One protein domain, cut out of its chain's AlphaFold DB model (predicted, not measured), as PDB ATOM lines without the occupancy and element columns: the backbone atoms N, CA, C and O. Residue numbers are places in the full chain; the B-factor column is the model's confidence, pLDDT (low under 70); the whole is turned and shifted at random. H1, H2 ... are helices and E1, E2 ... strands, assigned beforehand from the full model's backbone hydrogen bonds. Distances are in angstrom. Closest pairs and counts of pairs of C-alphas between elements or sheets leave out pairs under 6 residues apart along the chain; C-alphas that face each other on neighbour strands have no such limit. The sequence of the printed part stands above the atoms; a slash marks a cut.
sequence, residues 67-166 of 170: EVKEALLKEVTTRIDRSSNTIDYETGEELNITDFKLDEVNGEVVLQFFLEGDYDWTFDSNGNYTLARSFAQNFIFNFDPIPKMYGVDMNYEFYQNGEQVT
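What this domain is: This is residues 67 to 166 of the 170 residues of an uncharacterized protein of Salipaludibacillus neizhouensis (UniProt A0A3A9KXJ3). A strongly twisted sheet of four strands has two helices, H1 and H2, over one face, while its other face is bare; the short H3, after H2, only grazes the sheet. Two long loops, residues 81 to 96 and 116 to 130, lie toward one end of the longest axis, and Glu 67 lies toward the other. The 100 printed residues include three named helices and four named strands, in the order H1 E1 E2 H2 H3 E3 E4, and the class is mixed, helices and strands. The sheet's order is E1 E2 E3 E4, mixed, with E2 and E3 parallel and the other neighbours antiparallel. The whole is compact, with a radius of gyration of the C-alphas of 13.8 A, and elongated, spanning 41 by 25 by 23 A.

Where its parts are: H1, residues 67 to 80, begins with C-alpha 67 at (-23.886, 26.951, -10.231) and is 20.3 A long. E1, residues 97 to 105, is 21.3 A long and bends by 55 degrees at residue 102. E2, residues 108 to 115, is 21.9 A long. H2, residues 131 to 143, is 17.8 A long and begins with C-alpha 131 at (-7.198, -0.132, -17.035). H3 is residues 145 to 149. E3, residues 154 to 160, is 20.1 A long. E4, residues 163 to 165, ends with C-alpha 165 at (-13.430, 5.966, -27.966).

How they stand to each other: E1 and E2 form an antiparallel hairpin, with N 101 and O 112 2.9 A apart. E2 and E3 are parallel, with N 113 and O 157 2.8 A apart. They belong to a strand-helix-strand unit, two parallel neighbour strands joined through H2 and H3, with a right-handed crossover. E3 and E4 form a hairpin, with N 165 and O 158 2.8 A apart. The edge strands E1 and E4 are apart. H1 and H2 lie on the same face, making two layers, helices on one face of a sheet. H1 runs along the strands at a height over the sheet of 10.0 A, with C-alphas 73 and 102 closest to E1 at 7.0 A. H2, at a height of 10.1 A, is closest to E3 at C-alphas 140 and 156, 7.5 A. H1 and H2 are close but not clearly touching, C-alphas 76 and 143 being closest at 8.0 A, at a steep tilt of 40 degrees, opposite ways. In H1, H2 and H3 every O i to N i+4 pair is within hydrogen-bond range.

The domain as a whole: The two C-alphas farthest apart, those of Glu 67 and Ser 125, are 44.2 A apart. The printed part has no cut. The links H1 to E1 and E2 to H2 are long. Mean pLDDT of the printed part is 86.0; residues 82 to 85 and residue 166 are under 70.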
ATOM      1  N   GLU A  67     -24.197  27.485 -11.569       83.31
ATOM      2  CA  GLU A  67     -23.886  26.951 -10.231       83.31
ATOM      3  C   GLU A  67     -23.816  25.412 -10.221       83.31
ATOM      4  O   GLU A  67     -22.934  24.825  -9.587       83.31
ATOM      5  N   VAL A  68     -24.710  24.748 -10.962       86.94
ATOM      6  CA  VAL A  68     -24.722  23.285 -11.101       86.94
ATOM      7  C   VAL A  68     -23.499  22.827 -11.891       86.94
ATOM      8  O   VAL A  68     -22.830  21.873 -11.492       86.94
ATOM      9  N   LYS A  69     -23.143  23.543 -12.965       88.69
ATOM     10  CA  LYS A  69     -21.934  23.277 -13.757       88.69
ATOM     11  C   LYS A  69     -20.669  23.311 -12.903       88.69
ATOM     12  O   LYS A  69     -19.869  22.377 -12.953       88.69
ATOM     13  N   GLU A  70     -20.502  24.350 -12.089       88.75
ATOM     14  CA  GLU A  70     -19.355  24.475 -11.185       88.75
ATOM     15  C   GLU A  70     -19.323  23.364 -10.127       88.75
ATOM     16  O   GLU A  70     -18.262  22.790  -9.861       88.75
ATOM     17  N   ALA A  71     -20.476  23.021  -9.546       88.25
ATOM     18  CA  ALA A  71     -20.579  21.949  -8.561       88.25
ATOM     19  C   ALA A  71     -20.191  20.584  -9.151       88.25
ATOM     20  O   ALA A  71     -19.426  19.839  -8.531       88.25
ATOM     21  N   LEU A  72     -20.675  20.276 -10.357       91.38
ATOM     22  CA  LEU A  72     -20.358  19.034 -11.060       91.38
ATOM     23  C   LEU A  72     -18.874  18.961 -11.422       91.38
ATOM     24  O   LEU A  72     -18.231  17.963 -11.108       91.38
ATOM     25  N   LEU A  73     -18.303  20.026 -11.994       92.19
ATOM     26  CA  LEU A  73     -16.874  20.073 -12.328       92.19
ATOM     27  C   LEU A  73     -15.989  19.860 -11.095       92.19
ATOM     28  O   LEU A  73     -15.039  19.081 -11.142       92.19
ATOM     29  N   LYS A  74     -16.332  20.487  -9.963       89.94
ATOM     30  CA  LYS A  74     -15.603  20.306  -8.700       89.94
ATOM     31  C   LYS A  74     -15.637  18.858  -8.203       89.94
ATOM     32  O   LYS A  74     -14.639  18.359  -7.669       89.94
ATOM     33  N   GLU A  75     -16.778  18.190  -8.346       90.31
ATOM     34  CA  GLU A  75     -16.923  16.786  -7.966       90.31
ATOM     35  C   GLU A  75     -16.102  15.872  -8.890       90.31
ATOM     36  O   GLU A  75     -15.444  14.954  -8.397       90.31
ATOM     37  N   VAL A  76     -16.063  16.160 -10.197       91.44
ATOM     38  CA  VAL A  76     -15.201  15.449 -11.155       91.44
ATOM     39  C   VAL A  76     -13.729  15.584 -10.756       91.44
ATOM     40  O   VAL A  76     -13.073  14.560 -10.567       91.44
ATOM     41  N   THR A  77     -13.229  16.807 -10.525       88.31
ATOM     42  CA  THR A  77     -11.839  17.042 -10.081       88.31
ATOM     43  C   THR A  77     -11.506  16.229  -8.836       88.31
ATOM     44  O   THR A  77     -10.537  15.476  -8.810       88.31
ATOM     45  N   THR A  78     -12.360  16.319  -7.812       85.44
ATOM     46  CA  THR A  78     -12.144  15.637  -6.529       85.44
ATOM     47  C   THR A  78     -12.057  14.120  -6.692       85.44
ATOM     48  O   THR A  78     -11.360  13.453  -5.925       85.44
ATOM     49  N   ARG A  79     -12.790  13.556  -7.654       84.56
ATOM     50  CA  ARG A  79     -12.816  12.114  -7.908       84.56
ATOM     51  C   ARG A  79     -11.639  11.642  -8.726       84.56
ATOM     52  O   ARG A  79     -11.098  10.602  -8.371       84.56
ATOM     53  N   ILE A  80     -11.239  12.377  -9.761       83.81
ATOM     54  CA  ILE A  80     -10.036  12.048 -10.534       83.81
ATOM     55  C   ILE A  80      -8.831  12.007  -9.588       83.81
ATOM     56  O   ILE A  80      -8.166  10.980  -9.511       83.81
ATOM     57  N   ASP A  81      -8.659  13.038  -8.753       75.56
ATOM     58  CA  ASP A  81      -7.551  13.136  -7.789       75.56
ATOM     59  C   ASP A  81      -7.527  12.003  -6.746       75.56
ATOM     60  O   ASP A  81      -6.494  11.717  -6.139       75.56
ATOM     61  N   ARG A  82      -8.680  11.379  -6.474       66.00
ATOM     62  CA  ARG A  82      -8.836  10.319  -5.463       66.00
ATOM     63  C   ARG A  82      -8.974   8.922  -6.054       66.00
ATOM     64  O   ARG A  82      -9.027   7.959  -5.286       66.00
ATOM     65  N   SER A  83      -9.113   8.797  -7.369       63.38
ATOM     66  CA  SER A  83      -9.440   7.527  -8.002       63.38
ATOM     67  C   SER A  83      -8.220   6.619  -7.990       63.38
ATOM     68  O   SER A  83      -7.289   6.797  -8.762       63.38
ATOM     69  N   SER A  84      -8.254   5.582  -7.153       58.28
ATOM     70  CA  SER A  84      -7.270   4.490  -7.174       58.28
ATOM     71  C   SER A  84      -7.269   3.699  -8.487       58.28
ATOM     72  O   SER A  84      -6.370   2.902  -8.713       58.28
ATOM     73  N   ASN A  85      -8.284   3.895  -9.334       60.66
ATOM     74  CA  ASN A  85      -8.477   3.154 -10.581       60.66
ATOM     75  C   ASN A  85      -7.774   3.808 -11.775       60.66
ATOM     76  O   ASN A  85      -8.024   3.409 -12.908       60.66
ATOM     77  N   THR A  86      -6.946   4.829 -11.546       74.38
ATOM     78  CA  THR A  86      -6.047   5.341 -12.582       74.38
ATOM     79  C   THR A  86      -4.783   4.503 -12.700       74.38
ATOM     80  O   THR A  86      -4.105   4.640 -13.701       74.38
ATOM     81  N   ILE A  87      -4.473   3.620 -11.742       77.75
ATOM     82  CA  ILE A  87      -3.226   2.848 -11.725       77.75
ATOM     83  C   ILE A  87      -3.521   1.354 -11.871       77.75
ATOM     84  O   ILE A  87      -4.307   0.785 -11.112       77.75
ATOM     85  N   ASP A  88      -2.843   0.702 -12.809       74.50
ATOM     86  CA  ASP A  88      -2.736  -0.750 -12.870       74.50
ATOM     87  C   ASP A  88      -1.719  -1.215 -11.817       74.50
ATOM     88  O   ASP A  88      -0.545  -0.849 -11.844       74.50
ATOM     89  N   TYR A  89      -2.162  -2.010 -10.844       74.81
ATOM     90  CA  TYR A  89      -1.305  -2.455  -9.742       74.81
ATOM     91  C   TYR A  89      -0.309  -3.558 -10.127       74.81
ATOM     92  O   TYR A  89       0.637  -3.798  -9.374       74.81
ATOM     93  N   GLU A  90      -0.508  -4.242 -11.255       76.12
ATOM     94  CA  GLU A  90       0.409  -5.269 -11.750       76.12
ATOM     95  C   GLU A  90       1.552  -4.645 -12.552       76.12
ATOM     96  O   GLU A  90       2.716  -5.012 -12.360       76.12
ATOM     97  N   THR A  91       1.235  -3.687 -13.427       77.06
ATOM     98  CA  THR A  91       2.219  -3.038 -14.309       77.06
ATOM     99  C   THR A  91       2.766  -1.728 -13.740       77.06
ATOM    100  O   THR A  91       3.865  -1.310 -14.110       77.06
ATOM    101  N   GLY A  92       2.039  -1.090 -12.820       79.31
ATOM    102  CA  GLY A  92       2.311   0.266 -12.339       79.31
ATOM    103  C   GLY A  92       1.959   1.355 -13.356       79.31
ATOM    104  O   GLY A  92       2.339   2.506 -13.152       79.31
ATOM    105  N   GLU A  93       1.295   0.998 -14.458       82.00
ATOM    106  CA  GLU A  93       0.867   1.939 -15.489       82.00
ATOM    107  C   GLU A  93      -0.240   2.847 -14.958       82.00
ATOM    108  O   GLU A  93      -1.187   2.379 -14.331       82.00
ATOM    109  N   GLU A  94      -0.125   4.147 -15.222       87.19
ATOM    110  CA  GLU A  94      -1.126   5.134 -14.842       87.19
ATOM    111  C   GLU A  94      -1.845   5.682 -16.082       87.19
ATOM    112  O   GLU A  94      -1.233   5.981 -17.112       87.19
ATOM    113  N   LEU A  95      -3.162   5.830 -15.970       88.50
ATOM    114  CA  LEU A  95      -4.005   6.558 -16.903       88.50
ATOM    115  C   LEU A  95      -3.645   8.036 -16.857       88.50
ATOM    116  O   LEU A  95      -3.936   8.744 -15.895       88.50
ATOM    117  N   ASN A  96      -3.065   8.511 -17.946       88.94
ATOM    118  CA  ASN A  96      -2.747   9.905 -18.150       88.94
ATOM    119  C   ASN A  96      -3.986  10.631 -18.685       88.94
ATOM    120  O   ASN A  96      -4.189  10.756 -19.894       88.94
ATOM    121  N   ILE A  97      -4.839  11.066 -17.758       90.00
ATOM    122  CA  ILE A  97      -5.976  11.943 -18.036       90.00
ATOM    123  C   ILE A  97      -5.440  13.373 -18.098       90.00
ATOM    124  O   ILE A  97      -5.063  13.949 -17.080       90.00
ATOM    125  N   THR A  98      -5.394  13.945 -19.294       88.81
ATOM    126  CA  THR A  98      -4.810  15.269 -19.524       88.81
ATOM    127  C   THR A  98      -5.788  16.399 -19.252       88.81
ATOM    128  O   THR A  98      -5.366  17.489 -18.873       88.81
ATOM    129  N   ASP A  99      -7.082  16.160 -19.480       90.62
ATOM    130  CA  ASP A  99      -8.133  17.155 -19.274       90.62
ATOM    131  C   ASP A  99      -9.516  16.500 -19.147       90.62
ATOM    132  O   ASP A  99      -9.717  15.336 -19.516       90.62
ATOM    133  N   PHE A 100     -10.493  17.262 -18.664       92.19
ATOM    134  CA  PHE A 100     -11.906  16.917 -18.740       92.19
ATOM    135  C   PHE A 100     -12.758  18.173 -18.943       92.19
ATOM    136  O   PHE A 100     -12.448  19.257 -18.448       92.19
ATOM    137  N   LYS A 101     -13.880  18.028 -19.646       92.38
ATOM    138  CA  LYS A 101     -14.780  19.138 -19.969       92.38
ATOM    139  C   LYS A 101     -16.231  18.732 -19.761       92.38
ATOM    140  O   LYS A 101     -16.629  17.644 -20.153       92.38
ATOM    141  N   LEU A 102     -17.025  19.637 -19.192       91.81
ATOM    142  CA  LEU A 102     -18.480  19.525 -19.168       91.81
ATOM    143  C   LEU A 102     -19.071  20.452 -20.236       91.81
ATOM    144  O   LEU A 102     -18.933  21.678 -20.132       91.81
ATOM    145  N   ASP A 103     -19.675  19.861 -21.261       89.12
ATOM    146  CA  ASP A 103     -20.189  20.563 -22.439       89.12
ATOM    147  C   ASP A 103     -21.663  20.246 -22.705       89.12
ATOM    148  O   ASP A 103     -22.199  19.263 -22.198       89.12
ATOM    149  N   GLU A 104     -22.306  21.085 -23.513       85.69
ATOM    150  CA  GLU A 104     -23.664  20.850 -24.004       85.69
ATOM    151  C   GLU A 104     -23.607  20.557 -25.503       85.69
ATOM    152  O   GLU A 104     -23.287  21.425 -26.319       85.69
ATOM    153  N   VAL A 105     -23.905  19.316 -25.881       79.75
ATOM    154  CA  VAL A 105     -23.837  18.851 -27.268       79.75
ATOM    155  C   VAL A 105     -25.233  18.425 -27.693       79.75
ATOM    156  O   VAL A 105     -25.804  17.494 -27.140       79.75
ATOM    157  N   ASN A 106     -25.812  19.120 -28.676       82.06
ATOM    158  CA  ASN A 106     -27.167  18.847 -29.182       82.06
ATOM    159  C   ASN A 106     -28.275  18.866 -28.102       82.06
ATOM    160  O   ASN A 106     -29.282  18.176 -28.243       82.06
ATOM    161  N   GLY A 107     -28.108  19.672 -27.048       79.69
ATOM    162  CA  GLY A 107     -29.056  19.756 -25.929       79.69
ATOM    163  C   GLY A 107     -28.880  18.666 -24.867       79.69
ATOM    164  O   GLY A 107     -29.693  18.582 -23.952       79.69
ATOM    165  N   GLU A 108     -27.831  17.850 -24.970       84.88
ATOM    166  CA  GLU A 108     -27.446  16.870 -23.958       84.88
ATOM    167  C   GLU A 108     -26.214  17.359 -23.197       84.88
ATOM    168  O   GLU A 108     -25.285  17.917 -23.786       84.88
ATOM    169  N   VAL A 109     -26.189  17.133 -21.883       89.38
ATOM    170  CA  VAL A 109     -25.030  17.454 -21.048       89.38
ATOM    171  C   VAL A 109     -24.037  16.299 -21.130       89.38
ATOM    172  O   VAL A 109     -24.359  15.169 -20.768       89.38
ATOM    173  N   VAL A 110     -22.819  16.578 -21.585       92.12
ATOM    174  CA  VAL A 110     -21.783  15.573 -21.834       92.12
ATOM    175  C   VAL A 110     -20.539  15.879 -21.008       92.12
ATOM    176  O   VAL A 110     -19.957  16.959 -21.116       92.12
ATOM    177  N   LEU A 111     -20.099  14.911 -20.206       93.69
ATOM    178  CA  LEU A 111     -18.799  14.941 -19.547       93.69
ATOM    179  C   LEU A 111     -17.766  14.208 -20.408       93.69
ATOM    180  O   LEU A 111     -17.835  12.993 -20.594       93.69
ATOM    181  N   GLN A 112     -16.803  14.964 -20.919       93.62
ATOM    182  CA  GLN A 112     -15.746  14.501 -21.809       93.62
ATOM    183  C   GLN A 112     -14.440  14.339 -21.032       93.62
ATOM    184  O   GLN A 112     -14.026  15.261 -20.331       93.62
ATOM    185  N   PHE A 113     -13.772  13.201 -21.192       93.19
ATOM    186  CA  PHE A 113     -12.435  12.935 -20.656       93.19
ATOM    187  C   PHE A 113     -11.424  12.841 -21.791       93.19
ATOM    188  O   PHE A 113     -11.674  12.153 -22.778       93.19
ATOM    189  N   PHE A 114     -10.265  13.473 -21.624       92.56
ATOM    190  CA  PHE A 114      -9.172  13.439 -22.589       92.56
ATOM    191  C   PHE A 114      -7.981  12.701 -21.990       92.56
ATOM    192  O   PHE A 114      -7.525  13.031 -20.896       92.56
ATOM    193  N   LEU A 115      -7.507  11.688 -22.708       92.69
ATOM    194  CA  LEU A 115      -6.417  10.817 -22.304       92.69
ATOM    195  C   LEU A 115      -5.326  10.799 -23.375       92.69
ATOM    196  O   LEU A 115      -5.618  10.771 -24.574       92.69
ATOM    197  N   GLU A 116      -4.072  10.751 -22.941       89.62
ATOM    198  CA  GLU A 116      -2.911  10.568 -23.818       89.62
ATOM    199  C   GLU A 116      -2.197   9.261 -23.478       89.62
ATOM    200  O   GLU A 116      -1.737   9.072 -22.355       89.62
ATOM    201  N   GLY A 117      -2.076   8.363 -24.452       87.56
ATOM    202  CA  GLY A 117      -1.491   7.039 -24.246       87.56
ATOM    203  C   GLY A 117      -2.036   6.001 -25.220       87.56
ATOM    204  O   GLY A 117      -2.833   6.318 -26.103       87.56
ATOM    205  N   ASP A 118      -1.591   4.757 -25.070       89.88
ATOM    206  CA  ASP A 118      -2.076   3.621 -25.856       89.88
ATOM    207  C   ASP A 118      -2.765   2.621 -24.931       89.88
ATOM    208  O   ASP A 118      -2.184   1.620 -24.518       89.88
ATOM    209  N   TYR A 119      -3.994   2.954 -24.539       88.69
ATOM    210  CA  TYR A 119      -4.771   2.121 -23.637       88.69
ATOM    211  C   TYR A 119      -5.689   1.185 -24.413       88.69
ATOM    212  O   TYR A 119      -6.351   1.574 -25.377       88.69
ATOM    213  N   ASP A 120      -5.768  -0.056 -23.942       87.19
ATOM    214  CA  ASP A 120      -6.773  -1.007 -24.392       87.19
ATOM    215  C   ASP A 120      -8.121  -0.695 -23.718       87.19
ATOM    216  O   ASP A 120      -8.187  -0.423 -22.517       87.19
ATOM    217  N   TRP A 121      -9.205  -0.760 -24.490       88.81
ATOM    218  CA  TRP A 121     -10.590  -0.513 -24.067       88.81
ATOM    219  C   TRP A 121     -11.453  -1.779 -24.121       88.81
ATOM    220  O   TRP A 121     -12.686  -1.722 -24.217       88.81
ATOM    221  N   THR A 122     -10.809  -2.942 -24.094       87.12
ATOM    222  CA  THR A 122     -11.457  -4.249 -24.156       87.12
ATOM    223  C   THR A 122     -11.333  -5.001 -22.824       87.12
ATOM    224  O   THR A 122     -11.387  -4.399 -21.749       87.12
ATOM    225  N   PHE A 123     -11.273  -6.328 -22.892       83.44
ATOM    226  CA  PHE A 123     -11.067  -7.202 -21.748       83.44
ATOM    227  C   PHE A 123      -9.670  -7.806 -21.843       83.44
ATOM    228  O   PHE A 123      -9.233  -8.192 -22.929       83.44
ATOM    229  N   ASP A 124      -8.997  -7.939 -20.705       82.56
ATOM    230  CA  ASP A 124      -7.736  -8.664 -20.618       82.56
ATOM    231  C   ASP A 124      -7.933 -10.173 -20.892       82.56
ATOM    232  O   ASP A 124      -9.046 -10.689 -21.049       82.56
ATOM    233  N   SER A 125      -6.834 -10.932 -20.904       81.94
ATOM    234  CA  SER A 125      -6.876 -12.385 -21.115       81.94
ATOM    235  C   SER A 125      -7.638 -13.168 -20.036       81.94
ATOM    236  O   SER A 125      -7.936 -14.345 -20.237       81.94
ATOM    237  N   ASN A 126      -7.935 -12.544 -18.895       83.19
ATOM    238  CA  ASN A 126      -8.668 -13.126 -17.773       83.19
ATOM    239  C   ASN A 126     -10.159 -12.737 -17.783       83.19
ATOM    240  O   ASN A 126     -10.910 -13.199 -16.923       83.19
ATOM    241  N   GLY A 127     -10.598 -11.925 -18.752       81.94
ATOM    242  CA  GLY A 127     -11.964 -11.414 -18.833       81.94
ATOM    243  C   GLY A 127     -12.244 -10.244 -17.887       81.94
ATOM    244  O   GLY A 127     -13.411  -9.921 -17.666       81.94
ATOM    245  N   ASN A 128     -11.214  -9.611 -17.322       82.25
ATOM    246  CA  ASN A 128     -11.355  -8.376 -16.558       82.25
ATOM    247  C   ASN A 128     -11.300  -7.171 -17.493       82.25
ATOM    248  O   ASN A 128     -10.700  -7.224 -18.564       82.25
ATOM    249  N   TYR A 129     -11.894  -6.058 -17.076       85.12
ATOM    250  CA  TYR A 129     -11.703  -4.802 -17.786       85.12
ATOM    251  C   TYR A 129     -10.251  -4.346 -17.695       85.12
ATOM    252  O   TYR A 129      -9.672  -4.318 -16.610       85.12
ATOM    253  N   THR A 130      -9.703  -3.941 -18.837       88.00
ATOM    254  CA  THR A 130      -8.420  -3.244 -18.916       88.00
ATOM    255  C   THR A 130      -8.486  -1.908 -18.177       88.00
ATOM    256  O   THR A 130      -9.572  -1.392 -17.893       88.00
ATOM    257  N   LEU A 131      -7.323  -1.328 -17.871       88.00
ATOM    258  CA  LEU A 131      -7.198  -0.132 -17.035       88.00
ATOM    259  C   LEU A 131      -8.154   1.008 -17.451       88.00
ATOM    260  O   LEU A 131      -8.967   1.449 -16.636       88.00
ATOM    261  N   ALA A 132      -8.134   1.429 -18.723       89.31
ATOM    262  CA  ALA A 132      -8.991   2.510 -19.228       89.31
ATOM    263  C   ALA A 132     -10.489   2.202 -19.109       89.31
ATOM    264  O   ALA A 132     -11.271   3.038 -18.649       89.31
ATOM    265  N   ARG A 133     -10.896   0.977 -19.460       88.62
ATOM    266  CA  ARG A 133     -12.298   0.554 -19.369       88.62
ATOM    267  C   ARG A 133     -12.766   0.437 -17.923       88.62
ATOM    268  O   ARG A 133     -13.888   0.836 -17.613       88.62
ATOM    269  N   SER A 134     -11.905  -0.063 -17.041       88.25
ATOM    270  CA  SER A 134     -12.161  -0.142 -15.604       88.25
ATOM    271  C   SER A 134     -12.339   1.251 -15.005       88.25
ATOM    272  O   SER A 134     -13.307   1.481 -14.278       88.25
ATOM    273  N   PHE A 135     -11.472   2.207 -15.350       88.88
ATOM    274  CA  PHE A 135     -11.634   3.601 -14.946       88.88
ATOM    275  C   PHE A 135     -12.970   4.172 -15.426       88.88
ATOM    276  O   PHE A 135     -13.749   4.636 -14.597       88.88
ATOM    277  N   ALA A 136     -13.261   4.088 -16.728       90.25
ATOM    278  CA  ALA A 136     -14.476   4.652 -17.308       90.25
ATOM    279  C   ALA A 136     -15.740   4.077 -16.655       90.25
ATOM    280  O   ALA A 136     -16.595   4.826 -16.184       90.25
ATOM    281  N   GLN A 137     -15.835   2.750 -16.543       87.69
ATOM    282  CA  GLN A 137     -16.996   2.101 -15.943       87.69
ATOM    283  C   GLN A 137     -17.157   2.473 -14.464       87.69
ATOM    284  O   GLN A 137     -18.260   2.815 -14.032       87.69
ATOM    285  N   ASN A 138     -16.072   2.430 -13.683       87.12
ATOM    286  CA  ASN A 138     -16.127   2.777 -12.266       87.12
ATOM    287  C   ASN A 138     -16.447   4.258 -12.058       87.12
ATOM    288  O   ASN A 138     -17.189   4.591 -11.134       87.12
ATOM    289  N   PHE A 139     -15.906   5.148 -12.890       90.12
ATOM    290  CA  PHE A 139     -16.205   6.570 -12.812       90.12
ATOM    291  C   PHE A 139     -17.693   6.807 -13.071       90.12
ATOM    292  O   PHE A 139     -18.368   7.364 -12.207       90.12
ATOM    293  N   ILE A 140     -18.214   6.310 -14.200       90.44
ATOM    294  CA  ILE A 140     -19.624   6.458 -14.579       90.44
ATOM    295  C   ILE A 140     -20.524   5.902 -13.478       90.44
ATOM    296  O   ILE A 140     -21.373   6.618 -12.963       90.44
ATOM    297  N   PHE A 141     -20.300   4.659 -13.046       87.44
ATOM    298  CA  PHE A 141     -21.140   4.014 -12.036       87.44
ATOM    299  C   PHE A 141     -21.222   4.814 -10.726       87.44
ATOM    300  O   PHE A 141     -22.284   4.901 -10.111       87.44
ATOM    301  N   ASN A 142     -20.109   5.415 -10.297       86.31
ATOM    302  CA  ASN A 142     -20.043   6.146  -9.033       86.31
ATOM    303  C   ASN A 142     -20.418   7.631  -9.148       86.31
ATOM    304  O   ASN A 142     -20.703   8.249  -8.119       86.31
ATOM    305  N   PHE A 143     -20.351   8.215 -10.344       90.69
ATOM    306  CA  PHE A 143     -20.620   9.635 -10.575       90.69
ATOM    307  C   PHE A 143     -22.037   9.889 -11.090       90.69
ATOM    308  O   PHE A 143     -22.662  10.846 -10.650       90.69
ATOM    309  N   ASP A 144     -22.580   9.006 -11.927       90.62
ATOM    310  CA  ASP A 144     -23.897   9.138 -12.564       90.62
ATOM    311  C   ASP A 144     -25.079   9.442 -11.623       90.62
ATOM    312  O   ASP A 144     -25.955  10.227 -11.994       90.62
ATOM    313  N   PRO A 145     -25.115   8.948 -10.370       90.06
ATOM    314  CA  PRO A 145     -26.152   9.360  -9.431       90.06
ATOM    315  C   PRO A 145     -26.139  10.859  -9.084       90.06
ATOM    316  O   PRO A 145     -27.178  11.388  -8.699       90.06
ATOM    317  N   ILE A 146     -24.998  11.549  -9.191       89.88
ATOM    318  CA  ILE A 146     -24.828  12.937  -8.733       89.88
ATOM    319  C   ILE A 146     -25.506  13.939  -9.676       89.88
ATOM    320  O   ILE A 146     -26.354  14.682  -9.184       89.88
ATOM    321  N   PRO A 147     -25.234  13.969 -10.999       88.44
ATOM    322  CA  PRO A 147     -25.988  14.806 -11.937       88.44
ATOM    323  C   PRO A 147     -27.503  14.611 -11.828       88.44
ATOM    324  O   PRO A 147     -28.259  15.582 -11.790       88.44
ATOM    325  N   LYS A 148     -27.944  13.361 -11.640       88.44
ATOM    326  CA  LYS A 148     -29.361  13.012 -11.475       88.44
ATOM    327  C   LYS A 148     -30.001  13.648 -10.241       88.44
ATOM    328  O   LYS A 148     -31.189  13.960 -10.273       88.44
ATOM    329  N   MET A 149     -29.241  13.902  -9.170       87.06
ATOM    330  CA  MET A 149     -29.739  14.649  -8.001       87.06
ATOM    331  C   MET A 149     -30.049  16.116  -8.320       87.06
ATOM    332  O   MET A 149     -30.883  16.713  -7.640       87.06
ATOM    333  N   TYR A 150     -29.414  16.677  -9.350       83.69
ATOM    334  CA  TYR A 150     -29.677  18.022  -9.866       83.69
ATOM    335  C   TYR A 150     -30.678  18.028 -11.033       83.69
ATOM    336  O   TYR A 150     -30.920  19.077 -11.617       83.69
ATOM    337  N   GLY A 151     -31.271  16.878 -11.381       83.94
ATOM    338  CA  GLY A 151     -32.182  16.761 -12.524       83.94
ATOM    339  C   GLY A 151     -31.486  16.800 -13.887       83.94
ATOM    340  O   GLY A 151     -32.140  17.086 -14.885       83.94
ATOM    341  N   VAL A 152     -30.180  16.525 -13.930       86.38
ATOM    342  CA  VAL A 152     -29.372  16.519 -15.155       86.38
ATOM    343  C   VAL A 152     -29.152  15.079 -15.609       86.38
ATOM    344  O   VAL A 152     -28.540  14.287 -14.888       86.38
ATOM    345  N   ASP A 153     -29.613  14.756 -16.816       88.69
ATOM    346  CA  ASP A 153     -29.232  13.526 -17.510       88.69
ATOM    347  C   ASP A 153     -27.886  13.753 -18.206       88.69
ATOM    348  O   ASP A 153     -27.764  14.605 -19.087       88.69
ATOM    349  N   MET A 154     -26.861  13.026 -17.758       89.38
ATOM    350  CA  MET A 154     -25.485  13.210 -18.210       89.38
ATOM    351  C   MET A 154     -25.011  12.041 -19.068       89.38
ATOM    352  O   MET A 154     -25.123  10.881 -18.673       89.38
ATOM    353  N   ASN A 155     -24.406  12.373 -20.204       91.62
ATOM    354  CA  ASN A 155     -23.683  11.450 -21.064       91.62
ATOM    355  C   ASN A 155     -22.174  11.546 -20.815       91.62
ATOM    356  O   ASN A 155     -21.672  12.548 -20.304       91.62
ATOM    357  N   TYR A 156     -21.444  10.497 -21.186       92.12
ATOM    358  CA  TYR A 156     -20.006  10.396 -20.948       92.12
ATOM    359  C   TYR A 156     -19.281  10.063 -22.238       92.12
ATOM    360  O   TYR A 156     -19.650   9.121 -22.941       92.12
ATOM    361  N   GLU A 157     -18.216  10.801 -22.514       92.56
ATOM    362  CA  GLU A 157     -17.351  10.564 -23.661       92.56
ATOM    363  C   GLU A 157     -15.899  10.479 -23.214       92.56
ATOM    364  O   GLU A 157     -15.451  11.213 -22.335       92.56
ATOM    365  N   PHE A 158     -15.151   9.587 -23.849       92.31
ATOM    366  CA  PHE A 158     -13.739   9.389 -23.574       92.31
ATOM    367  C   PHE A 158     -12.984   9.529 -24.882       92.31
ATOM    368  O   PHE A 158     -13.374   8.945 -25.891       92.31
ATOM    369  N   TYR A 159     -11.918  10.310 -24.859       92.56
ATOM    370  CA  TYR A 159     -11.087  10.605 -26.008       92.56
ATOM    371  C   TYR A 159      -9.670  10.125 -25.721       92.56
ATOM    372  O   TYR A 159      -9.072  10.547 -24.735       92.56
ATOM    373  N   GLN A 160      -9.124   9.275 -26.586       92.44
ATOM    374  CA  GLN A 160      -7.732   8.838 -26.524       92.44
ATOM    375  C   GLN A 160      -6.971   9.462 -27.686       92.44
ATOM    376  O   GLN A 160      -7.334   9.271 -28.845       92.44
ATOM    377  N   ASN A 161      -5.923  10.230 -27.384       89.69
ATOM    378  CA  ASN A 161      -5.113  10.941 -28.380       89.69
ATOM    379  C   ASN A 161      -5.957  11.801 -29.347       89.69
ATOM    380  O   ASN A 161      -5.638  11.928 -30.528       89.69
ATOM    381  N   GLY A 162      -7.051  12.382 -28.843       86.62
ATOM    382  CA  GLY A 162      -7.969  13.229 -29.610       86.62
ATOM    383  C   GLY A 162      -9.064  12.490 -30.386       86.62
ATOM    384  O   GLY A 162      -9.933  13.150 -30.955       86.62
ATOM    385  N   GLU A 163      -9.080  11.156 -30.389       88.88
ATOM    386  CA  GLU A 163     -10.134  10.363 -31.028       88.88
ATOM    387  C   GLU A 163     -11.135   9.847 -29.994       88.88
ATOM    388  O   GLU A 163     -10.750   9.321 -28.950       88.88
ATOM    389  N   GLN A 164     -12.432   9.991 -30.285       87.62
ATOM    390  CA  GLN A 164     -13.482   9.481 -29.409       87.62
ATOM    391  C   GLN A 164     -13.450   7.955 -29.389       87.62
ATOM    392  O   GLN A 164     -13.596   7.288 -30.416       87.62
ATOM    393  N   VAL A 165     -13.330   7.396 -28.194       87.62
ATOM    394  CA  VAL A 165     -13.430   5.966 -27.966       87.62
ATOM    395  C   VAL A 165     -14.902   5.613 -27.807       87.62
ATOM    396  O   VAL A 165     -15.574   6.047 -26.872       87.62
ATOM    397  N   THR A 166     -15.429   4.818 -28.735       67.75
ATOM    398  CA  THR A 166     -16.803   4.322 -28.620       67.75
ATOM    399  C   THR A 166     -16.847   3.230 -27.559       67.75
ATOM    400  O   THR A 166     -16.419   2.099 -27.791       67.75
TER     401      THR A 166